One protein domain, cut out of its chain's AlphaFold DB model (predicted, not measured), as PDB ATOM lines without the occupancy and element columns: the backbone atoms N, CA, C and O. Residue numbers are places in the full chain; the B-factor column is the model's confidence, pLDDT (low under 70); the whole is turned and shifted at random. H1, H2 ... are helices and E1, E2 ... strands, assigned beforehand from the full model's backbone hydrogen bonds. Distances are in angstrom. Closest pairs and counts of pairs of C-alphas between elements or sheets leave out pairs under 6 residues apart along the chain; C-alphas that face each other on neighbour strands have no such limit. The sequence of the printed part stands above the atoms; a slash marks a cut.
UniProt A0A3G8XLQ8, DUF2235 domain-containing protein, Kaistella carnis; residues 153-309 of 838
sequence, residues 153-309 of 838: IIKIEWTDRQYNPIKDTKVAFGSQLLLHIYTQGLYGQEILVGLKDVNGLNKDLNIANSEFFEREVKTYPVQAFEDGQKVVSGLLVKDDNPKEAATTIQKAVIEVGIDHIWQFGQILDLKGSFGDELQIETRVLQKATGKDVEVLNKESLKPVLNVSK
ATOM      1  N   ILE A 153      29.594 -52.053 -26.251       88.00
ATOM      2  CA  ILE A 153      29.846 -51.946 -27.690       88.00
ATOM      3  C   ILE A 153      31.340 -52.134 -27.931       88.00
ATOM      4  O   ILE A 153      32.176 -51.395 -27.400       88.00
ATOM      5  N   ILE A 154      31.663 -53.141 -28.735       84.75
ATOM      6  CA  ILE A 154      33.034 -53.500 -29.098       84.75
ATOM      7  C   ILE A 154      33.473 -52.761 -30.348       84.75
ATOM      8  O   ILE A 154      34.599 -52.278 -30.407       84.75
ATOM      9  N   LYS A 155      32.594 -52.692 -31.349       84.06
ATOM     10  CA  LYS A 155      32.872 -52.038 -32.624       84.06
ATOM     11  C   LYS A 155      31.572 -51.554 -33.269       84.06
ATOM     12  O   LYS A 155      30.532 -52.179 -33.086       84.06
ATOM     13  N   ILE A 156      31.635 -50.479 -34.047       87.19
ATOM     14  CA  ILE A 156      30.591 -50.081 -34.996       87.19
ATOM     15  C   ILE A 156      31.228 -50.050 -36.386       87.19
ATOM     16  O   ILE A 156      32.382 -49.648 -36.514       87.19
ATOM     17  N   GLU A 157      30.534 -50.517 -37.417       88.00
ATOM     18  CA  GLU A 157      31.048 -50.511 -38.789       88.00
ATOM     19  C   GLU A 157      29.917 -50.330 -39.797       88.00
ATOM     20  O   GLU A 157      28.869 -50.961 -39.684       88.00
ATOM     21  N   TRP A 158      30.149 -49.478 -40.790       90.62
ATOM     22  CA  TRP A 158      29.252 -49.299 -41.924       90.62
ATOM     23  C   TRP A 158      29.748 -50.132 -43.099       90.62
ATOM     24  O   TRP A 158      30.943 -50.125 -43.404       90.62
ATOM     25  N   THR A 159      28.839 -50.827 -43.772       90.50
ATOM     26  CA  THR A 159      29.127 -51.563 -45.004       90.50
ATOM     27  C   THR A 159      28.086 -51.238 -46.074       90.50
ATOM     28  O   THR A 159      26.994 -50.735 -45.781       90.50
ATOM     29  N   ASP A 160      28.426 -51.499 -47.335       89.31
ATOM     30  CA  ASP A 160      27.409 -51.632 -48.377       89.31
ATOM     31  C   ASP A 160      26.616 -52.946 -48.207       89.31
ATOM     32  O   ASP A 160      26.920 -53.785 -47.357       89.31
ATOM     33  N   ARG A 161      25.581 -53.170 -49.026       83.62
ATOM     34  CA  ARG A 161      24.769 -54.401 -48.924       83.62
ATOM     35  C   ARG A 161      25.497 -55.667 -49.396       83.62
ATOM     36  O   ARG A 161      24.954 -56.759 -49.259       83.62
ATOM     37  N   GLN A 162      26.702 -55.535 -49.945       84.69
ATOM     38  CA  GLN A 162      27.591 -56.641 -50.293       84.69
ATOM     39  C   GLN A 162      28.632 -56.894 -49.192       84.69
ATOM     40  O   GLN A 162      29.552 -57.680 -49.404       84.69
ATOM     41  N   TYR A 163      28.457 -56.285 -48.012       84.38
ATOM     42  CA  TYR A 163      29.336 -56.417 -46.855       84.38
ATOM     43  C   TYR A 163      30.748 -55.855 -47.074       84.38
ATOM     44  O   TYR A 163      31.684 -56.246 -46.375       84.38
ATOM     45  N   ASN A 164      30.923 -54.908 -48.001       87.56
ATOM     46  CA  ASN A 164      32.187 -54.194 -48.148       87.56
ATOM     47  C   ASN A 164      32.235 -53.021 -47.154       87.56
ATOM     48  O   ASN A 164      31.364 -52.146 -47.212       87.56
ATOM     49  N   PRO A 165      33.236 -52.951 -46.255       88.62
ATOM     50  CA  PRO A 165      33.371 -51.842 -45.314       88.62
ATOM     51  C   PRO A 165      33.533 -50.486 -45.998       88.62
ATOM     52  O   PRO A 165      34.368 -50.313 -46.886       88.62
ATOM     53  N   ILE A 166      32.780 -49.498 -45.519       88.50
ATOM     54  CA  ILE A 166      32.866 -48.110 -45.966       88.50
ATOM     55  C   ILE A 166      33.859 -47.393 -45.056       88.50
ATOM     56  O   ILE A 166      33.554 -47.049 -43.915       88.50
ATOM     57  N   LYS A 167      35.073 -47.195 -45.570       79.44
ATOM     58  CA  LYS A 167      36.153 -46.460 -44.900       79.44
ATOM     59  C   LYS A 167      36.552 -45.278 -45.771       79.44
ATOM     60  O   LYS A 167      36.699 -45.441 -46.981       79.44
ATOM     61  N   ASP A 168      36.653 -44.099 -45.164       77.25
ATOM     62  CA  ASP A 168      37.147 -42.863 -45.795       77.25
ATOM     63  C   ASP A 168      36.452 -42.469 -47.117       77.25
ATOM     64  O   ASP A 168      36.977 -41.695 -47.912       77.25
ATOM     65  N   THR A 169      35.245 -42.990 -47.356       86.81
ATOM     66  CA  THR A 169      34.441 -42.723 -48.552       86.81
ATOM     67  C   THR A 169      33.245 -41.876 -48.155       86.81
ATOM     68  O   THR A 169      32.482 -42.264 -47.270       86.81
ATOM     69  N   LYS A 170      33.060 -40.737 -48.824       90.56
ATOM     70  CA  LYS A 170      31.834 -39.952 -48.693       90.56
ATOM     71  C   LYS A 170      30.684 -40.676 -49.383       90.56
ATOM     72  O   LYS A 170      30.816 -41.108 -50.527       90.56
ATOM     73  N   VAL A 171      29.558 -40.803 -48.700       92.44
ATOM     74  CA  VAL A 171      28.357 -41.492 -49.188       92.44
ATOM     75  C   VAL A 171      27.356 -40.483 -49.744       92.44
ATOM     76  O   VAL A 171      27.201 -39.405 -49.186       92.44
ATOM     77  N   ALA A 172      26.656 -40.816 -50.829       90.69
ATOM     78  CA  ALA A 172      25.580 -39.970 -51.346       90.69
ATOM     79  C   ALA A 172      24.296 -40.103 -50.515       90.69
ATOM     80  O   ALA A 172      23.940 -41.200 -50.076       90.69
ATOM     81  N   PHE A 173      23.531 -39.019 -50.395       87.06
ATOM     82  CA  PHE A 173      22.134 -39.111 -49.964       87.06
ATOM     83  C   PHE A 173      21.320 -40.038 -50.882       87.06
ATOM     84  O   PHE A 173      21.592 -40.137 -52.078       87.06
ATOM     85  N   GLY A 174      20.337 -40.730 -50.312       83.69
ATOM     86  CA  GLY A 174      19.570 -41.795 -50.962       83.69
ATOM     87  C   GLY A 174      20.259 -43.167 -50.945       83.69
ATOM     88  O   GLY A 174      19.659 -44.151 -51.376       83.69
ATOM     89  N   SER A 175      21.496 -43.266 -50.441       88.88
ATOM     90  CA  SER A 175      22.208 -44.547 -50.327       88.88
ATOM     91  C   SER A 175      21.580 -45.473 -49.285       88.88
ATOM     92  O   SER A 175      21.041 -45.023 -48.275       88.88
ATOM     93  N   GLN A 176      21.702 -46.778 -49.515       87.50
ATOM     94  CA  GLN A 176      21.181 -47.843 -48.661       87.50
ATOM     95  C   GLN A 176      22.341 -48.671 -48.111       87.50
ATOM     96  O   GLN A 176      23.034 -49.356 -48.866       87.50
ATOM     97  N   LEU A 177      22.552 -48.611 -46.798       89.94
ATOM     98  CA  LEU A 177      23.719 -49.183 -46.130       89.94
ATOM     99  C   LEU A 177      23.333 -50.170 -45.027       89.94
ATOM    100  O   LEU A 177      22.182 -50.220 -44.585       89.94
ATOM    101  N   LEU A 178      24.327 -50.923 -44.555       88.88
ATOM    102  CA  LEU A 178      24.233 -51.742 -43.352       88.88
ATOM    103  C   LEU A 178      25.089 -51.137 -42.237       88.88
ATOM    104  O   LEU A 178      26.276 -50.859 -42.412       88.88
ATOM    105  N   LEU A 179      24.480 -50.972 -41.068       89.75
ATOM    106  CA  LEU A 179      25.132 -50.584 -39.827       89.75
ATOM    107  C   LEU A 179      25.311 -51.823 -38.947       89.75
ATOM    108  O   LEU A 179      24.336 -52.427 -38.499       89.75
ATOM    109  N   HIS A 180      26.563 -52.186 -38.690       90.00
ATOM    110  CA  HIS A 180      26.960 -53.289 -37.824       90.00
ATOM    111  C   HIS A 180      27.355 -52.750 -36.453       90.00
ATOM    112  O   HIS A 180      28.252 -51.916 -36.346       90.00
ATOM    113  N   ILE A 181      26.719 -53.250 -35.397       90.00
ATOM    114  CA  ILE A 181      27.017 -52.899 -34.006       90.00
ATOM    115  C   ILE A 181      27.441 -54.178 -33.298       90.00
ATOM    116  O   ILE A 181      26.605 -55.007 -32.948       90.00
ATOM    117  N   TYR A 182      28.744 -54.356 -33.115       88.25
ATOM    118  CA  TYR A 182      29.330 -55.522 -32.460       88.25
ATOM    119  C   TYR A 182      29.289 -55.333 -30.950       88.25
ATOM    120  O   TYR A 182      29.725 -54.297 -30.435       88.25
ATOM    121  N   THR A 183      28.791 -56.335 -30.239       89.50
ATOM    122  CA  THR A 183      28.450 -56.206 -28.821       89.50
ATOM    123  C   THR A 183      29.127 -57.263 -27.960       89.50
ATOM    124  O   THR A 183      29.646 -58.263 -28.451       89.50
ATOM    125  N   GLN A 184      29.106 -57.027 -26.653       87.75
ATOM    126  CA  GLN A 184      29.437 -57.988 -25.607       87.75
ATOM    127  C   GLN A 184      28.352 -57.933 -24.531       87.75
ATOM    128  O   GLN A 184      27.879 -56.843 -24.204       87.75
ATOM    129  N   GLY A 185      27.984 -59.084 -23.958       86.75
ATOM    130  CA  GLY A 185      27.042 -59.148 -22.836       86.75
ATOM    131  C   GLY A 185      25.630 -58.659 -23.167       86.75
ATOM    132  O   GLY A 185      24.920 -58.212 -22.270       86.75
ATOM    133  N   LEU A 186      25.245 -58.671 -24.447       87.38
ATOM    134  CA  LEU A 186      23.961 -58.156 -24.927       87.38
ATOM    135  C   LEU A 186      23.158 -59.187 -25.730       87.38
ATOM    136  O   LEU A 186      22.098 -58.831 -26.228       87.38
ATOM    137  N   TYR A 187      23.607 -60.442 -25.864       85.06
ATOM    138  CA  TYR A 187      22.887 -61.451 -26.651       85.06
ATOM    139  C   TYR A 187      21.422 -61.568 -26.220       85.06
ATOM    140  O   TYR A 187      21.122 -61.747 -25.037       85.06
ATOM    141  N   GLY A 188      20.531 -61.474 -27.202       76.88
ATOM    142  CA  GLY A 188      19.086 -61.530 -27.053       76.88
ATOM    143  C   GLY A 188      18.471 -60.315 -26.354       76.88
ATOM    144  O   GLY A 188      17.271 -60.310 -26.118       76.88
ATOM    145  N   GLN A 189      19.240 -59.281 -26.003       82.25
ATOM    146  CA  GLN A 189      18.692 -58.035 -25.459       82.25
ATOM    147  C   GLN A 189      18.290 -57.067 -26.581       82.25
ATOM    148  O   GLN A 189      18.909 -57.029 -27.648       82.25
ATOM    149  N   GLU A 190      17.277 -56.243 -26.312       84.06
ATOM    150  CA  GLU A 190      16.876 -55.142 -27.190       84.06
ATOM    151  C   GLU A 190      17.725 -53.888 -26.926       84.06
ATOM    152  O   GLU A 190      17.878 -53.429 -25.786       84.06
ATOM    153  N   ILE A 191      18.250 -53.305 -28.003       87.19
ATOM    154  CA  ILE A 191      18.971 -52.032 -27.998       87.19
ATOM    155  C   ILE A 191      18.212 -50.972 -28.797       87.19
ATOM    156  O   ILE A 191      17.539 -51.274 -29.782       87.19
ATOM    157  N   LEU A 192      18.357 -49.718 -28.379       88.06
ATOM    158  CA  LEU A 192      17.871 -48.541 -29.090       88.06
ATOM    159  C   LEU A 192      19.038 -47.883 -29.816       88.06
ATOM    160  O   LEU A 192      20.052 -47.559 -29.196       88.06
ATOM    161  N   VAL A 193      18.894 -47.676 -31.119       88.62
ATOM    162  CA  VAL A 193      19.943 -47.147 -31.990       88.62
ATOM    163  C   VAL A 193      19.501 -45.818 -32.578       88.62
ATOM    164  O   VAL A 193      18.551 -45.764 -33.350       88.62
ATOM    165  N   GLY A 194      20.194 -44.748 -32.202       88.25
ATOM    166  CA  GLY A 194      19.983 -43.399 -32.723       88.25
ATOM    167  C   GLY A 194      21.154 -42.953 -33.593       88.25
ATOM    168  O   GLY A 194      22.281 -43.433 -33.431       88.25
ATOM    169  N   LEU A 195      20.898 -42.016 -34.502       86.88
ATOM    170  CA  LEU A 195      21.918 -41.370 -35.329       86.88
ATOM    171  C   LEU A 195      21.930 -39.873 -35.031       86.88
ATOM    172  O   LEU A 195      20.889 -39.280 -34.770       86.88
ATOM    173  N   LYS A 196      23.103 -39.249 -35.081       83.88
ATOM    174  CA  LYS A 196      23.258 -37.804 -34.865       83.88
ATOM    175  C   LYS A 196      24.298 -37.223 -35.809       83.88
ATOM    176  O   LYS A 196      25.267 -37.905 -36.142       83.88
ATOM    177  N   ASP A 197      24.116 -35.962 -36.190       83.06
ATOM    178  CA  ASP A 197      25.150 -35.214 -36.899       83.06
ATOM    179  C   ASP A 197      26.164 -34.638 -35.899       83.06
ATOM    180  O   ASP A 197      25.821 -33.889 -34.980       83.06
ATOM    181  N   VAL A 198      27.435 -34.998 -36.076       77.19
ATOM    182  CA  VAL A 198      28.553 -34.578 -35.221       77.19
ATOM    183  C   VAL A 198      28.799 -33.074 -35.325       77.19
ATOM    184  O   VAL A 198      29.190 -32.452 -34.336       77.19
ATOM    185  N   ASN A 199      28.526 -32.477 -36.487       70.19
ATOM    186  CA  ASN A 199      28.755 -31.054 -36.733       70.19
ATOM    187  C   ASN A 199      27.712 -30.148 -36.056       70.19
ATOM    188  O   ASN A 199      27.857 -28.926 -36.057       70.19
ATOM    189  N   GLY A 200      26.680 -30.732 -35.437       58.16
ATOM    190  CA  GLY A 200      25.698 -30.014 -34.631       58.16
ATOM    191  C   GLY A 200      24.675 -29.207 -35.433       58.16
ATOM    192  O   GLY A 200      23.902 -28.476 -34.813       58.16
ATOM    193  N   LEU A 201      24.641 -29.353 -36.766       55.91
ATOM    194  CA  LEU A 201      23.635 -28.730 -37.635       55.91
ATOM    195  C   LEU A 201      22.280 -29.450 -37.530       55.91
ATOM    196  O   LEU A 201      21.232 -28.835 -37.706       55.91
ATOM    197  N   ASN A 202      22.284 -30.744 -37.191       58.66
ATOM    198  CA  ASN A 202      21.079 -31.506 -36.867       58.66
ATOM    199  C   ASN A 202      21.327 -32.411 -35.651       58.66
ATOM    200  O   ASN A 202      22.009 -33.430 -35.742       58.66
ATOM    201  N   LYS A 203      20.809 -32.021 -34.478       62.28
ATOM    202  CA  LYS A 203      21.177 -32.675 -33.208       62.28
ATOM    203  C   LYS A 203      20.801 -34.161 -33.146       62.28
ATOM    204  O   LYS A 203      21.525 -34.895 -32.487       62.28
ATOM    205  N   ASP A 204      19.763 -34.590 -33.872       71.44
ATOM    206  CA  ASP A 204      19.367 -35.996 -34.017       71.44
ATOM    207  C   ASP A 204      18.860 -36.263 -35.446       71.44
ATOM    208  O   ASP A 204      18.031 -35.522 -35.984       71.44
ATOM    209  N   LEU A 205      19.361 -37.330 -36.061       77.62
ATOM    210  CA  LEU A 205      18.970 -37.801 -37.386       77.62
ATOM    211  C   LEU A 205      17.935 -38.914 -37.215       77.62
ATOM    212  O   LEU A 205      18.280 -40.080 -37.028       77.62
ATOM    213  N   ASN A 206      16.656 -38.538 -37.247       76.31
ATOM    214  CA  ASN A 206      15.564 -39.486 -37.047       76.31
ATOM    215  C   ASN A 206      15.603 -40.602 -38.102       76.31
ATOM    216  O   ASN A 206      15.597 -40.324 -39.304       76.31
ATOM    217  N   ILE A 207      15.549 -41.853 -37.647       71.06
ATOM    218  CA  ILE A 207      15.330 -43.035 -38.484       71.06
ATOM    219  C   ILE A 207      13.835 -43.351 -38.411       71.06
ATOM    220  O   ILE A 207      13.292 -43.471 -37.318       71.06
ATOM    221  N   ALA A 208      13.146 -43.499 -39.545       63.50
ATOM    222  CA  ALA A 208      11.712 -43.835 -39.563       63.50
ATOM    223  C   ALA A 208      10.781 -42.796 -38.895       63.50
ATOM    224  O   ALA A 208       9.715 -43.158 -38.398       63.50
ATOM    225  N   ASN A 209      11.170 -41.514 -38.850       64.44
ATOM    226  CA  ASN A 209      10.529 -40.474 -38.021       64.44
ATOM    227  C   ASN A 209      10.606 -40.726 -36.500       64.44
ATOM    228  O   ASN A 209       9.870 -40.095 -35.744       64.44
ATOM    229  N   SER A 210      11.508 -41.600 -36.054       74.25
ATOM    230  CA  SER A 210      11.785 -41.878 -34.646       74.25
ATOM    231  C   SER A 210      13.220 -41.497 -34.287       74.25
ATOM    232  O   SER A 210      14.133 -41.617 -35.103       74.25
ATOM    233  N   GLU A 211      13.426 -41.035 -33.054       80.25
ATOM    234  CA  GLU A 211      14.761 -40.681 -32.545       80.25
ATOM    235  C   GLU A 211      15.654 -41.926 -32.396       80.25
ATOM    236  O   GLU A 211      16.860 -41.872 -32.632       80.25
ATOM    237  N   PHE A 212      15.041 -43.068 -32.070       84.31
ATOM    238  CA  PHE A 212      15.710 -44.355 -31.951       84.31
ATOM    239  C   PHE A 212      15.010 -45.440 -32.767       84.31
ATOM    240  O   PHE A 212      13.786 -45.471 -32.892       84.31
ATOM    241  N   PHE A 213      15.818 -46.366 -33.266       82.75
ATOM    242  CA  PHE A 213      15.407 -47.604 -33.902       82.75
ATOM    243  C   PHE A 213      15.675 -48.787 -32.963       82.75
ATOM    244  O   PHE A 213      16.780 -48.918 -32.438       82.75
ATOM    245  N   GLU A 214      14.699 -49.670 -32.770       84.56
ATOM    246  CA  GLU A 214      14.856 -50.837 -31.892       84.56
ATOM    247  C   GLU A 214      15.448 -52.035 -32.632       84.56
ATOM    248  O   GLU A 214      14.991 -52.397 -33.717       84.56
ATOM    249  N   ARG A 215      16.444 -52.703 -32.044       84.75
ATOM    250  CA  ARG A 215      17.017 -53.923 -32.623       84.75
ATOM    251  C   ARG A 215      17.402 -54.924 -31.543       84.75
ATOM    252  O   ARG A 215      18.030 -54.565 -30.556       84.75
ATOM    253  N   GLU A 216      17.077 -56.194 -31.762       83.50
ATOM    254  CA  GLU A 216      17.583 -57.292 -30.939       83.50
ATOM    255  C   GLU A 216      19.020 -57.649 -31.343       83.50
ATOM    256  O   GLU A 216      19.350 -57.754 -32.531       83.50
ATOM    257  N   VAL A 217      19.878 -57.855 -30.348       84.31
ATOM    258  CA  VAL A 217      21.247 -58.335 -30.542       84.31
ATOM    259  C   VAL A 217      21.236 -59.856 -30.687       84.31
ATOM    260  O   VAL A 217      20.734 -60.562 -29.817       84.31
ATOM    261  N   LYS A 218      21.826 -60.383 -31.765       82.69
ATOM    262  CA  LYS A 218      21.837 -61.824 -32.081       82.69
ATOM    263  C   LYS A 218      23.241 -62.309 -32.414       82.69
ATOM    264  O   LYS A 218      24.199 -61.532 -32.425       82.69
ATOM    265  N   THR A 219      23.358 -63.599 -32.710       78.62
ATOM    266  CA  THR A 219      24.538 -64.159 -33.364       78.62
ATOM    267  C   THR A 219      24.358 -64.222 -34.876       78.62
ATOM    268  O   THR A 219      23.275 -64.506 -35.382       78.62
ATOM    269  N   TYR A 220      25.435 -63.951 -35.607       75.69
ATOM    270  CA  TYR A 220      25.493 -64.033 -37.067       75.69
ATOM    271  C   TYR A 220      26.711 -64.848 -37.486       75.69
ATOM    272  O   TYR A 220      27.737 -64.728 -36.814       75.69
ATOM    273  N   PRO A 221      26.655 -65.604 -38.597       74.62
ATOM    274  CA  PRO A 221      27.845 -66.202 -39.180       74.62
ATOM    275  C   PRO A 221      28.930 -65.153 -39.446       74.62
ATOM    276  O   PRO A 221      28.614 -64.037 -39.872       74.62
ATOM    277  N   VAL A 222      30.190 -65.511 -39.191       76.38
ATOM    278  CA  VAL A 222      31.338 -64.644 -39.502       76.38
ATOM    279  C   VAL A 222      31.419 -64.428 -41.010       76.38
ATOM    280  O   VAL A 222      31.393 -65.385 -41.783       76.38
ATOM    281  N   GLN A 223      31.506 -63.167 -41.425       76.88
ATOM    282  CA  GLN A 223      31.716 -62.791 -42.823       76.88
ATOM    283  C   GLN A 223      33.210 -62.665 -43.142       76.88
ATOM    284  O   GLN A 223      34.021 -62.398 -42.260       76.88
ATOM    285  N   ALA A 224      33.584 -62.788 -44.419       75.88
ATOM    286  CA  ALA A 224      34.991 -62.765 -44.839       75.88
ATOM    287  C   ALA A 224      35.752 -61.495 -44.403       75.88
ATOM    288  O   ALA A 224      36.924 -61.568 -44.052       75.88
ATOM    289  N   PHE A 225      35.090 -60.332 -44.378       77.94
ATOM    290  CA  PHE A 225      35.705 -59.070 -43.943       77.94
ATOM    291  C   PHE A 225      35.893 -58.968 -42.416       77.94
ATOM    292  O   PHE A 225      36.598 -58.077 -41.939       77.94
ATOM    293  N   GLU A 226      35.242 -59.846 -41.650       75.94
ATOM    294  CA  GLU A 226      35.253 -59.889 -40.182       75.94
ATOM    295  C   GLU A 226      36.328 -60.838 -39.640       75.94
ATOM    296  O   GLU A 226      36.613 -60.821 -38.441       75.94
ATOM    297  N   ASP A 227      36.948 -61.633 -40.516       66.94
ATOM    298  CA  ASP A 227      38.005 -62.565 -40.143       66.94
ATOM    299  C   ASP A 227      39.220 -61.826 -39.547       66.94
ATOM    300  O   ASP A 227      39.641 -60.766 -40.018       66.94
ATOM    301  N   GLY A 228      39.752 -62.355 -38.445       60.88
ATOM    302  CA  GLY A 228      40.847 -61.745 -37.681       60.88
ATOM    303  C   GLY A 228      40.499 -60.479 -36.873       60.88
ATOM    304  O   GLY A 228      41.390 -59.913 -36.231       60.88
ATOM    305  N   GLN A 229      39.242 -60.014 -36.853       65.12
ATOM    306  CA  GLN A 229      38.842 -58.845 -36.054       65.12
ATOM    307  C   GLN A 229      38.650 -59.174 -34.557       65.12
ATOM    308  O   GLN A 229      38.201 -60.255 -34.183       65.12
ATOM    309  N   LYS A 230      38.937 -58.208 -33.666       60.16
ATOM    310  CA  LYS A 230      38.686 -58.326 -32.213       60.16
ATOM    311  C   LYS A 230      37.211 -58.061 -31.886       60.16
ATOM    312  O   LYS A 230      36.851 -56.946 -31.515       60.16
ATOM    313  N   VAL A 231      36.371 -59.081 -32.027       67.06
ATOM    314  CA  VAL A 231      34.924 -59.054 -31.747       67.06
ATOM    315  C   VAL A 231      34.520 -60.256 -30.891       67.06
ATOM    316  O   VAL A 231      35.217 -61.273 -30.892       67.06
ATOM    317  N   VAL A 232      33.406 -60.158 -30.154       62.12
ATOM    318  CA  VAL A 232      32.898 -61.306 -29.386       62.12
ATOM    319  C   VAL A 232      32.374 -62.344 -30.361       62.12
ATOM    320  O   VAL A 232      31.388 -62.127 -31.071       62.12
ATOM    321  N   SER A 233      33.065 -63.473 -30.395       57.44
ATOM    322  CA  SER A 233      32.810 -64.559 -31.318       57.44
ATOM    323  C   SER A 233      33.053 -65.902 -30.643       57.44
ATOM    324  O   SER A 233      33.792 -65.990 -29.663       57.44
ATOM    325  N   GLY A 234      32.380 -66.947 -31.117       58.00
ATOM    326  CA  GLY A 234      32.471 -68.258 -30.483       58.00
ATOM    327  C   GLY A 234      31.677 -69.352 -31.188       58.00
ATOM    328  O   GLY A 234      30.941 -69.108 -32.147       58.00
ATOM    329  N   LEU A 235      31.861 -70.573 -30.688       52.78
ATOM    330  CA  LEU A 235      31.212 -71.804 -31.137       52.78
ATOM    331  C   LEU A 235      30.107 -72.233 -30.160       52.78
ATOM    332  O   LEU A 235      30.221 -72.019 -28.954       52.78
ATOM    333  N   LEU A 236      29.132 -72.996 -30.667       49.50
ATOM    334  CA  LEU A 236      28.336 -73.954 -29.878       49.50
ATOM    335  C   LEU A 236      29.055 -75.318 -29.732       49.50
ATOM    336  O   LEU A 236      28.447 -76.380 -29.723       49.50
ATOM    337  N   VAL A 237      30.371 -75.223 -29.508       42.41
ATOM    338  CA  VAL A 237      31.421 -76.253 -29.387       42.41
ATOM    339  C   VAL A 237      32.016 -76.807 -30.697       42.41
ATOM    340  O   VAL A 237      31.357 -77.462 -31.494       42.41
ATOM    341  N   LYS A 238      33.332 -76.595 -30.821       35.22
ATOM    342  CA  LYS A 238      34.366 -77.548 -31.251       35.22
ATOM    343  C   LYS A 238      35.541 -77.297 -30.301       35.22
ATOM    344  O   LYS A 238      36.067 -76.186 -30.298       35.22
ATOM    345  N   ASP A 239      35.910 -78.276 -29.481       37.00
ATOM    346  CA  ASP A 239      37.171 -78.240 -28.738       37.00
ATOM    347  C   ASP A 239      38.235 -78.959 -29.567       37.00
ATOM    348  O   ASP A 239      38.062 -80.115 -29.935       37.00
ATOM    349  N   ASP A 240      39.266 -78.195 -29.923       34.88
ATOM    350  CA  ASP A 240      40.669 -78.627 -30.037       34.88
ATOM    351  C   ASP A 240      41.584 -77.442 -30.401       34.88
ATOM    352  O   ASP A 240      42.804 -77.549 -30.305       34.88
ATOM    353  N   ASN A 241      41.036 -76.265 -30.734       39.34
ATOM    354  CA  ASN A 241      41.816 -75.029 -30.787       39.34
ATOM    355  C   ASN A 241      40.905 -73.784 -30.705       39.34
ATOM    356  O   ASN A 241      40.381 -73.349 -31.729       39.34
ATOM    357  N   PRO A 242      40.739 -73.141 -29.532       40.62
ATOM    358  CA  PRO A 242      39.955 -71.903 -29.384       40.62
ATOM    359  C   PRO A 242      40.451 -70.726 -30.247       40.62
ATOM    360  O   PRO A 242      39.819 -69.673 -30.278       40.62
ATOM    361  N   LYS A 243      41.609 -70.875 -30.906       38.19
ATOM    362  CA  LYS A 243      42.231 -69.870 -31.773       38.19
ATOM    363  C   LYS A 243      41.913 -70.037 -33.261       38.19
ATOM    364  O   LYS A 243      42.304 -69.168 -34.034       38.19
ATOM    365  N   GLU A 244      41.215 -71.095 -33.673       41.47
ATOM    366  CA  GLU A 244      40.920 -71.353 -35.086       41.47
ATOM    367  C   GLU A 244      39.405 -71.436 -35.328       41.47
ATOM    368  O   GLU A 244      38.737 -72.393 -34.948       41.47
ATOM    369  N   ALA A 245      38.904 -70.398 -36.005       41.28
ATOM    370  CA  ALA A 245      37.552 -70.201 -36.530       41.28
ATOM    371  C   ALA A 245      36.433 -69.929 -35.505       41.28
ATOM    372  O   ALA A 245      35.653 -70.794 -35.106       41.28
ATOM    373  N   ALA A 246      36.259 -68.643 -35.200       50.75
ATOM    374  CA  ALA A 246      34.949 -68.095 -34.890       50.75
ATOM    375  C   ALA A 246      33.964 -68.401 -36.035       50.75
ATOM    376  O   ALA A 246      34.183 -67.966 -37.161       50.75
ATOM    377  N   THR A 247      32.878 -69.130 -35.769       62.66
ATOM    378  CA  THR A 247      31.812 -69.354 -36.766       62.66
ATOM    379  C   THR A 247      30.658 -68.379 -36.607       62.66
ATOM    380  O   THR A 247      29.948 -68.135 -37.579       62.66
ATOM    381  N   THR A 248      30.493 -67.774 -35.424       70.94
ATOM    382  CA  THR A 248      29.468 -66.756 -35.175       70.94
ATOM    383  C   THR A 248      29.968 -65.584 -34.328       70.94
ATOM    384  O   THR A 248      30.862 -65.746 -33.498       70.94
ATOM    385  N   ILE A 249      29.378 -64.404 -34.538       80.44
ATOM    386  CA  ILE A 249      29.668 -63.133 -33.855       80.44
ATOM    387  C   ILE A 249      28.397 -62.568 -33.223       80.44
ATOM    388  O   ILE A 249      27.343 -62.576 -33.861       80.44
ATOM    389  N   GLN A 250      28.516 -62.004 -32.018       85.69
ATOM    390  CA  GLN A 250      27.443 -61.251 -31.363       85.69
ATOM    391  C   GLN A 250      27.383 -59.813 -31.910       85.69
ATOM    392  O   GLN A 250      28.303 -59.016 -31.703       85.69
ATOM    393  N   LYS A 251      26.308 -59.470 -32.628       87.69
ATOM    394  CA  LYS A 251      26.097 -58.118 -33.167       87.69
ATOM    395  C   LYS A 251      24.619 -57.818 -33.423       87.69
ATOM    396  O   LYS A 251      23.778 -58.713 -33.460       87.69
ATOM    397  N   ALA A 252      24.315 -56.550 -33.658       88.69
ATOM    398  CA  ALA A 252      23.097 -56.101 -34.319       88.69
ATOM    399  C   ALA A 252      23.439 -55.593 -35.728       88.69
ATOM    400  O   ALA A 252      24.478 -54.957 -35.925       88.69
ATOM    401  N   VAL A 253      22.575 -55.878 -36.704       87.12
ATOM    402  CA  VAL A 253      22.685 -55.370 -38.080       87.12
ATOM    403  C   VAL A 253      21.424 -54.581 -38.400       87.12
ATOM    404  O   VAL A 253      20.311 -55.051 -38.152       87.12
ATOM    405  N   ILE A 254      21.600 -53.363 -38.902       86.56
ATOM    406  CA  ILE A 254      20.509 -52.426 -39.168       86.56
ATOM    407  C   ILE A 254      20.641 -51.923 -40.597       86.56
ATOM    408  O   ILE A 254      21.707 -51.469 -41.004       86.56
ATOM    409  N   GLU A 255      19.549 -51.998 -41.345       85.81
ATOM    410  CA  GLU A 255      19.447 -51.376 -42.661       85.81
ATOM    411  C   GLU A 255      19.130 -49.894 -42.480       85.81
ATOM    412  O   GLU A 255      18.202 -49.545 -41.745       85.81
ATOM    413  N   VAL A 256      19.907 -49.026 -43.123       85.50
ATOM    414  CA  VAL A 256      19.760 -47.575 -42.989       85.50
ATOM    415  C   VAL A 256      19.742 -46.935 -44.372       85.50
ATOM    416  O   VAL A 256      20.698 -47.071 -45.141       85.50
ATOM    417  N   GLY A 257      18.664 -46.213 -44.676       86.75
ATOM    418  CA  GLY A 257      18.597 -45.297 -45.809       86.75
ATOM    419  C   GLY A 257      19.089 -43.908 -45.409       86.75
ATOM    420  O   GLY A 257      18.580 -43.324 -44.449       86.75
ATOM    421  N   ILE A 258      20.061 -43.369 -46.147       86.88
ATOM    422  CA  ILE A 258      20.594 -42.018 -45.939       86.88
ATOM    423  C   ILE A 258      19.587 -40.999 -46.476       86.88
ATOM    424  O   ILE A 258      19.571 -40.690 -47.665       86.88
ATOM    425  N   ASP A 259      18.706 -40.513 -45.606       80.44
ATOM    426  CA  ASP A 259      17.516 -39.766 -46.008       80.44
ATOM    427  C   ASP A 259      17.852 -38.370 -46.557       80.44
ATOM    428  O   ASP A 259      18.616 -37.607 -45.961       80.44
ATOM    429  N   HIS A 260      17.239 -38.003 -47.686       78.44
ATOM    430  CA  HIS A 260      17.364 -36.663 -48.257       78.44
ATOM    431  C   HIS A 260      16.863 -35.575 -47.301       78.44
ATOM    432  O   HIS A 260      17.356 -34.450 -47.360       78.44
ATOM    433  N   ILE A 261      15.928 -35.889 -46.395       74.06
ATOM    434  CA  ILE A 261      15.411 -34.917 -45.430       74.06
ATOM    435  C   ILE A 261      16.493 -34.421 -44.466       74.06
ATOM    436  O   ILE A 261      16.413 -33.290 -43.997       74.06
ATOM    437  N   TRP A 262      17.533 -35.222 -44.211       78.25
ATOM    438  CA  TRP A 262      18.635 -34.846 -43.326       78.25
ATOM    439  C   TRP A 262      19.499 -33.706 -43.894       78.25
ATOM    440  O   TRP A 262      20.261 -33.103 -43.144       78.25
ATOM    441  N   GLN A 263      19.338 -33.358 -45.180       71.94
ATOM    442  CA  GLN A 263      19.948 -32.176 -45.811       71.94
ATOM    443  C   GLN A 263      19.322 -30.857 -45.339       71.94
ATOM    444  O   GLN A 263      19.938 -29.794 -45.449       71.94
ATOM    445  N   PHE A 264      18.081 -30.918 -44.853       63.38
ATOM    446  CA  PHE A 264      17.293 -29.763 -44.458       63.38
ATOM    447  C   PHE A 264      17.228 -29.740 -42.928       63.38
ATOM    448  O   PHE A 264      16.629 -30.624 -42.313       63.38
ATOM    449  N   GLY A 265      17.866 -28.748 -42.298       52.78
ATOM    450  CA  GLY A 265      17.811 -28.569 -40.843       52.78
ATOM    451  C   GLY A 265      16.367 -28.573 -40.318       52.78
ATOM    452  O   GLY A 265      15.425 -28.203 -41.028       52.78
ATOM    453  N   GLN A 266      16.165 -29.012 -39.071       50.75
ATOM    454  CA  GLN A 266      14.834 -28.966 -38.462       50.75
ATOM    455  C   GLN A 266      14.328 -27.510 -38.434       50.75
ATOM    456  O   GLN A 266      15.091 -26.580 -38.193       50.75
ATOM    457  N   ILE A 267      13.027 -27.337 -38.694       42.88
ATOM    458  CA  ILE A 267      12.295 -26.114 -39.106       42.88
ATOM    459  C   ILE A 267      12.489 -24.831 -38.253       42.88
ATOM    460  O   ILE A 267      11.928 -23.789 -38.581       42.88
ATOM    461  N   LEU A 268      13.299 -24.845 -37.195       39.19
ATOM    462  CA  LEU A 268      13.539 -23.696 -36.315       39.19
ATOM    463  C   LEU A 268      14.929 -23.052 -36.432       39.19
ATOM    464  O   LEU A 268      15.131 -21.997 -35.830       39.19
ATOM    465  N   ASP A 269      15.859 -23.587 -37.228       39.44
ATOM    466  CA  ASP A 269      17.112 -22.873 -37.491       39.44
ATOM    467  C   ASP A 269      16.906 -21.788 -38.557       39.44
ATOM    468  O   ASP A 269      17.072 -21.992 -39.760       39.44
ATOM    469  N   LEU A 270      16.621 -20.570 -38.082       35.50
ATOM    470  CA  LEU A 270      16.644 -19.289 -38.812       35.50
ATOM    471  C   LEU A 270      18.024 -18.942 -39.434       35.50
ATOM    472  O   LEU A 270      18.304 -17.787 -39.747       35.50
ATOM    473  N   LYS A 271      18.904 -19.934 -39.613       39.00
ATOM    474  CA  LYS A 271      20.249 -19.821 -40.187       39.00
ATOM    475  C   LYS A 271      20.523 -20.787 -41.343       39.00
ATOM    476  O   LYS A 271      21.681 -20.926 -41.707       39.00
ATOM    477  N   GLY A 272      19.499 -21.420 -41.924       39.56
ATOM    478  CA  GLY A 272      19.560 -22.003 -43.274       39.56
ATOM    479  C   GLY A 272      20.867 -22.713 -43.649       39.56
ATOM    480  O   GLY A 272      21.445 -22.388 -44.684       39.56
ATOM    481  N   SER A 273      21.360 -23.655 -42.840       46.03
ATOM    482  CA  SER A 273      22.467 -24.500 -43.291       46.03
ATOM    483  C   SER A 273      21.896 -25.629 -44.142       46.03
ATOM    484  O   SER A 273      21.311 -26.580 -43.619       46.03
ATOM    485  N   PHE A 274      22.053 -25.527 -45.459       54.59
ATOM    486  CA  PHE A 274      22.001 -26.701 -46.321       54.59
ATOM    487  C   PHE A 274      23.175 -27.592 -45.911       54.59
ATOM    488  O   PHE A 274      24.334 -27.214 -46.087       54.59
ATOM    489  N   GLY A 275      22.882 -28.724 -45.273       59.25
ATOM    490  CA  GLY A 275      23.897 -29.696 -44.881       59.25
ATOM    491  C   GLY A 275      24.369 -30.465 -46.108       59.25
ATOM    492  O   GLY A 275      23.997 -31.619 -46.286       59.25
ATOM    493  N   ASP A 276      25.142 -29.816 -46.986       72.56
ATOM    494  CA  ASP A 276      25.751 -30.465 -48.154       72.56
ATOM    495  C   ASP A 276      26.727 -31.582 -47.732       72.56
ATOM    496  O   ASP A 276      26.995 -32.487 -48.518       72.56
ATOM    497  N   GLU A 277      27.202 -31.541 -46.483       82.06
ATOM    498  CA  GLU A 277      28.010 -32.564 -45.822       82.06
ATOM    499  C   GLU A 277      27.376 -32.920 -44.461       82.06
ATOM    500  O   GLU A 277      26.994 -32.027 -43.702       82.06
ATOM    501  N   LEU A 278      27.300 -34.212 -44.126       82.56
ATOM    502  CA  LEU A 278      26.912 -34.708 -42.800       82.56
ATOM    503  C   LEU A 278      27.970 -35.659 -42.253       82.56
ATOM    504  O   LEU A 278      28.586 -36.430 -42.990       82.56
ATOM    505  N   GLN A 279      28.117 -35.644 -40.933       86.00
ATOM    506  CA  GLN A 279      28.978 -36.562 -40.207       86.00
ATOM    507  C   GLN A 279      28.140 -37.360 -39.221       86.00
ATOM    508  O   GLN A 279      27.797 -36.874 -38.150       86.00
ATOM    509  N   ILE A 280      27.793 -38.594 -39.582       86.81
ATOM    510  CA  ILE A 280      26.840 -39.392 -38.810       86.81
ATOM    511  C   ILE A 280      27.567 -40.219 -37.749       86.81
ATOM    512  O   ILE A 280      28.369 -41.094 -38.074       86.81
ATOM    513  N   GLU A 281      27.237 -39.987 -36.479       87.00
ATOM    514  CA  GLU A 281      27.649 -40.815 -35.343       87.00
ATOM    515  C   GLU A 281      26.466 -41.647 -34.822       87.00
ATOM    516  O   GLU A 281      25.333 -41.170 -34.736       87.00
ATOM    517  N   THR A 282      26.739 -42.897 -34.445       87.50
ATOM    518  CA  THR A 282      25.749 -43.819 -33.873       87.50
ATOM    519  C   THR A 282      25.740 -43.736 -32.349       87.50
ATOM    520  O   THR A 282      26.787 -43.771 -31.704       87.50
ATOM    521  N   ARG A 283      24.544 -43.694 -31.761       86.56
ATOM    522  CA  ARG A 283      24.301 -43.810 -30.319       86.56
ATOM    523  C   ARG A 283      23.546 -45.105 -30.032       86.56
ATOM    524  O   ARG A 283      22.593 -45.415 -30.739       86.56
ATOM    525  N   VAL A 284      23.949 -45.842 -28.994       88.06
ATOM    526  CA  VAL A 284      23.323 -47.119 -28.617       88.06
ATOM    527  C   VAL A 284      22.943 -47.110 -27.139       88.06
ATOM    528  O   VAL A 284      23.813 -46.952 -26.281       88.06
ATOM    529  N   LEU A 285      21.658 -47.304 -26.840       87.38
ATOM    530  CA  LEU A 285      21.125 -47.433 -25.481       87.38
ATOM    531  C   LEU A 285      20.630 -48.860 -25.234       87.38
ATOM    532  O   LEU A 285      20.123 -49.514 -26.144       87.38
ATOM    533  N   GLN A 286      20.711 -49.335 -23.991       83.56
ATOM    534  CA  GLN A 286      19.981 -50.539 -23.580       83.56
ATOM    535  C   GLN A 286      18.510 -50.177 -23.401       83.56
ATOM    536  O   GLN A 286      18.210 -49.305 -22.584       83.56
ATOM    537  N   LYS A 287      17.582 -50.857 -24.080       81.69
ATOM    538  CA  LYS A 287      16.153 -50.533 -23.954       81.69
ATOM    539  C   LYS A 287      15.642 -50.722 -22.523       81.69
ATOM    540  O   LYS A 287      14.963 -49.855 -21.990       81.69
ATOM    541  N   ALA A 288      16.071 -51.799 -21.862       72.12
ATOM    542  CA  ALA A 288      15.643 -52.132 -20.502       72.12
ATOM    543  C   ALA A 288      16.025 -51.083 -19.439       72.12
ATOM    544  O   ALA A 288      15.346 -50.972 -18.423       72.12
ATOM    545  N   THR A 289      17.116 -50.331 -19.634       76.38
ATOM    546  CA  THR A 289      17.596 -49.349 -18.640       76.38
ATOM    547  C   THR A 289      17.595 -47.907 -19.142       76.38
ATOM    548  O   THR A 289      17.792 -46.990 -18.345       76.38
ATOM    549  N   GLY A 290      17.437 -47.694 -20.450       74.19
ATOM    550  CA  GLY A 290      17.569 -46.401 -21.119       74.19
ATOM    551  C   GLY A 290      18.973 -45.788 -21.067       74.19
ATOM    552  O   GLY A 290      19.147 -44.632 -21.448       74.19
ATOM    553  N   LYS A 291      19.980 -46.521 -20.573       82.62
ATOM    554  CA  LYS A 291      21.357 -46.027 -20.420       82.62
ATOM    555  C   LYS A 291      22.185 -46.290 -21.669       82.62
ATOM    556  O   LYS A 291      22.040 -47.337 -22.301       82.62
ATOM    557  N   ASP A 292      23.102 -45.368 -21.966       84.00
ATOM    558  CA  ASP A 292      24.118 -45.557 -23.002       84.00
ATOM    559  C   ASP A 292      24.945 -46.821 -22.723       84.00
ATOM    560  O   ASP A 292      25.395 -47.066 -21.597       84.00
ATOM    561  N   VAL A 293      25.131 -47.640 -23.759       83.38
ATOM    562  CA  VAL A 293      25.993 -48.820 -23.686       83.38
ATOM    563  C   VAL A 293      27.452 -48.361 -23.690       83.38
ATOM    564  O   VAL A 293      27.866 -47.555 -24.522       83.38
ATOM    565  N   GLU A 294      28.253 -48.886 -22.760       84.06
ATOM    566  CA  GLU A 294      29.671 -48.539 -22.650       84.06
ATOM    567  C   GLU A 294      30.442 -48.962 -23.911       84.06
ATOM    568  O   GLU A 294      30.360 -50.107 -24.353       84.06
ATOM    569  N   VAL A 295      31.232 -48.045 -24.469       78.75
ATOM    570  CA  VAL A 295      32.080 -48.287 -25.643       78.75
ATOM    571  C   VAL A 295      33.492 -48.645 -25.175       78.75
ATOM    572  O   VAL A 295      34.127 -47.848 -24.483       78.75
ATOM    573  N   LEU A 296      33.988 -49.835 -25.538       67.62
ATOM    574  CA  LEU A 296      35.204 -50.420 -24.946       67.62
ATOM    575  C   LEU A 296      36.499 -49.654 -25.294       67.62
ATOM    576  O   LEU A 296      37.370 -49.541 -24.438       67.62
ATOM    577  N   ASN A 297      36.616 -49.074 -26.495       60.72
ATOM    578  CA  ASN A 297      37.790 -48.294 -26.913       60.72
ATOM    579  C   ASN A 297      37.389 -46.928 -27.490       60.72
ATOM    580  O   ASN A 297      37.061 -46.820 -28.668       60.72
ATOM    581  N   LYS A 298      37.470 -45.859 -26.692       54.12
ATOM    582  CA  LYS A 298      37.075 -44.503 -27.128       54.12
ATOM    583  C   LYS A 298      37.908 -43.938 -28.292       54.12
ATOM    584  O   LYS A 298      37.392 -43.116 -29.038       54.12
ATOM    585  N   GLU A 299      39.150 -44.391 -28.476       47.00
ATOM    586  CA  GLU A 299      40.058 -43.899 -29.531       47.00
ATOM    587  C   GLU A 299      39.852 -44.564 -30.908       47.00
ATOM    588  O   GLU A 299      40.370 -44.069 -31.901       47.00
ATOM    589  N   SER A 300      39.076 -45.654 -31.002       44.59
ATOM    590  CA  SER A 300      38.854 -46.409 -32.256       44.59
ATOM    591  C   SER A 300      37.377 -46.554 -32.660       44.59
ATOM    592  O   SER A 300      37.063 -47.305 -33.581       44.59
ATOM    593  N   LEU A 301      36.459 -45.825 -32.005       46.84
ATOM    594  CA  LEU A 301      35.006 -46.039 -32.121       46.84
ATOM    595  C   LEU A 301      34.164 -44.798 -32.414       46.84
ATOM    596  O   LEU A 301      33.047 -44.661 -31.926       46.84
ATOM    597  N   LYS A 302      34.640 -43.942 -33.312       55.41
ATOM    598  CA  LYS A 302      33.718 -43.106 -34.083       55.41
ATOM    599  C   LYS A 302      33.973 -43.316 -35.572       55.41
ATOM    600  O   LYS A 302      34.612 -42.465 -36.184       55.41
ATOM    601  N   PRO A 303      33.520 -44.432 -36.176       62.22
ATOM    602  CA  PRO A 303      33.363 -44.475 -37.619       62.22
ATOM    603  C   PRO A 303      32.210 -43.531 -37.939       62.22
ATOM    604  O   PRO A 303      31.041 -43.913 -37.967       62.22
ATOM    605  N   VAL A 304      32.561 -42.258 -38.054       78.69
ATOM    606  CA  VAL A 304      31.674 -41.226 -38.547       78.69
ATOM    607  C   VAL A 304      31.435 -41.560 -40.007       78.69
ATOM    608  O   VAL A 304      32.381 -41.610 -40.796       78.69
ATOM    609  N   LEU A 305      30.185 -41.827 -40.369       88.00
ATOM    610  CA  LEU A 305      29.848 -41.949 -41.776       88.00
ATOM    611  C   LEU A 305      29.822 -40.537 -42.357       88.00
ATOM    612  O   LEU A 305      28.992 -39.717 -41.966       88.00
ATOM    613  N   ASN A 306      30.742 -40.259 -43.275       89.69
ATOM    614  CA  ASN A 306      30.742 -39.003 -44.010       89.69
ATOM    615  C   ASN A 306      29.739 -39.119 -45.158       89.69
ATOM    616  O   ASN A 306      29.840 -40.027 -45.984       89.69
ATOM    617  N   VAL A 307      28.779 -38.207 -45.218       88.81
ATOM    618  CA  VAL A 307      27.784 -38.128 -46.288       88.81
ATOM    619  C   VAL A 307      27.975 -36.803 -47.002       88.81
ATOM    620  O   VAL A 307      28.108 -35.778 -46.343       88.81
ATOM    621  N   SER A 308      27.953 -36.820 -48.330       87.50
ATOM    622  CA  SER A 308      27.982 -35.608 -49.137       87.50
ATOM    623  C   SER A 308      26.937 -35.636 -50.232       87.50
ATOM    624  O   SER A 308      26.675 -36.657 -50.869       87.50
ATOM    625  N   LYS A 309      26.356 -34.470 -50.477       84.50
ATOM    626  CA  LYS A 309      25.468 -34.214 -51.604       84.50
ATOM    627  C   LYS A 309      26.226 -34.071 -52.923       84.50
ATOM    628  O   LYS A 309      25.681 -34.435 -53.961       84.50
TER     629      LYS A 309
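What this domain is: This is residues 153 to 309 of the 838 residues of the protein "DUF2235 domain-containing protein" of Kaistella carnis (UniProt A0A3G8XLQ8). With little regular structure, 60 of 157 printed residues in named elements, this is a sandwich of two antiparallel sheets, E1-E2-E6-E5 and curled E4-E3-E7-E8, partly face to face; loops 222 to 247 and 264 to 276 make its length. Mostly strand, it runs E1 to E6, H1, E7, E8. It is compact, radius of gyration of the C-alphas 16.9 A, spanning 64 by 34 by 27 A.

How they stand to each other: Look first at E2, residues 176 to 184, and E6, residues 248 to 257: N 179 and O 254, 2.8 A, are within hydrogen-bond range. E1, residues 153 to 159, forms a hairpin with E2 (N 157 and O 180, 2.9 A). E6 bends by 58 degrees at residue 251; its hairpin partner is E5, residues 218 to 221 (N 249 and O 220, 2.8 A). In the other sheet, E3, residues 190 to 197, is the neighbour of E7, residues 277 to 286 (N 194 and O 283, 2.9 A). Hairpins add E4, residues 213 to 216, to E3 (N 213 and O 193, 2.8 A) and E8, residues 305 to 308, to E7 (N 278 and O 307, 2.8 A). H1, residues 260 to 263, too short for an O i to N i+4 pair, only grazes this sheet.

Where its parts are: Find E1 beginning at C-alpha 153 (29.846, -51.946, -27.690) and E8 ending at C-alpha 308 (27.982, -35.608, -49.137). E2 spans 26.5 A, E6 26.3 A, E7 29.7 A.

The domain as a whole: The printed part has no cut. The C-alphas farthest apart, Asp 240 and Leu 270, are 64.6 A apart. Long links include E5 to E6, 26 residues. pLDDT is under 70 in 47 residues, among them 227 to 247.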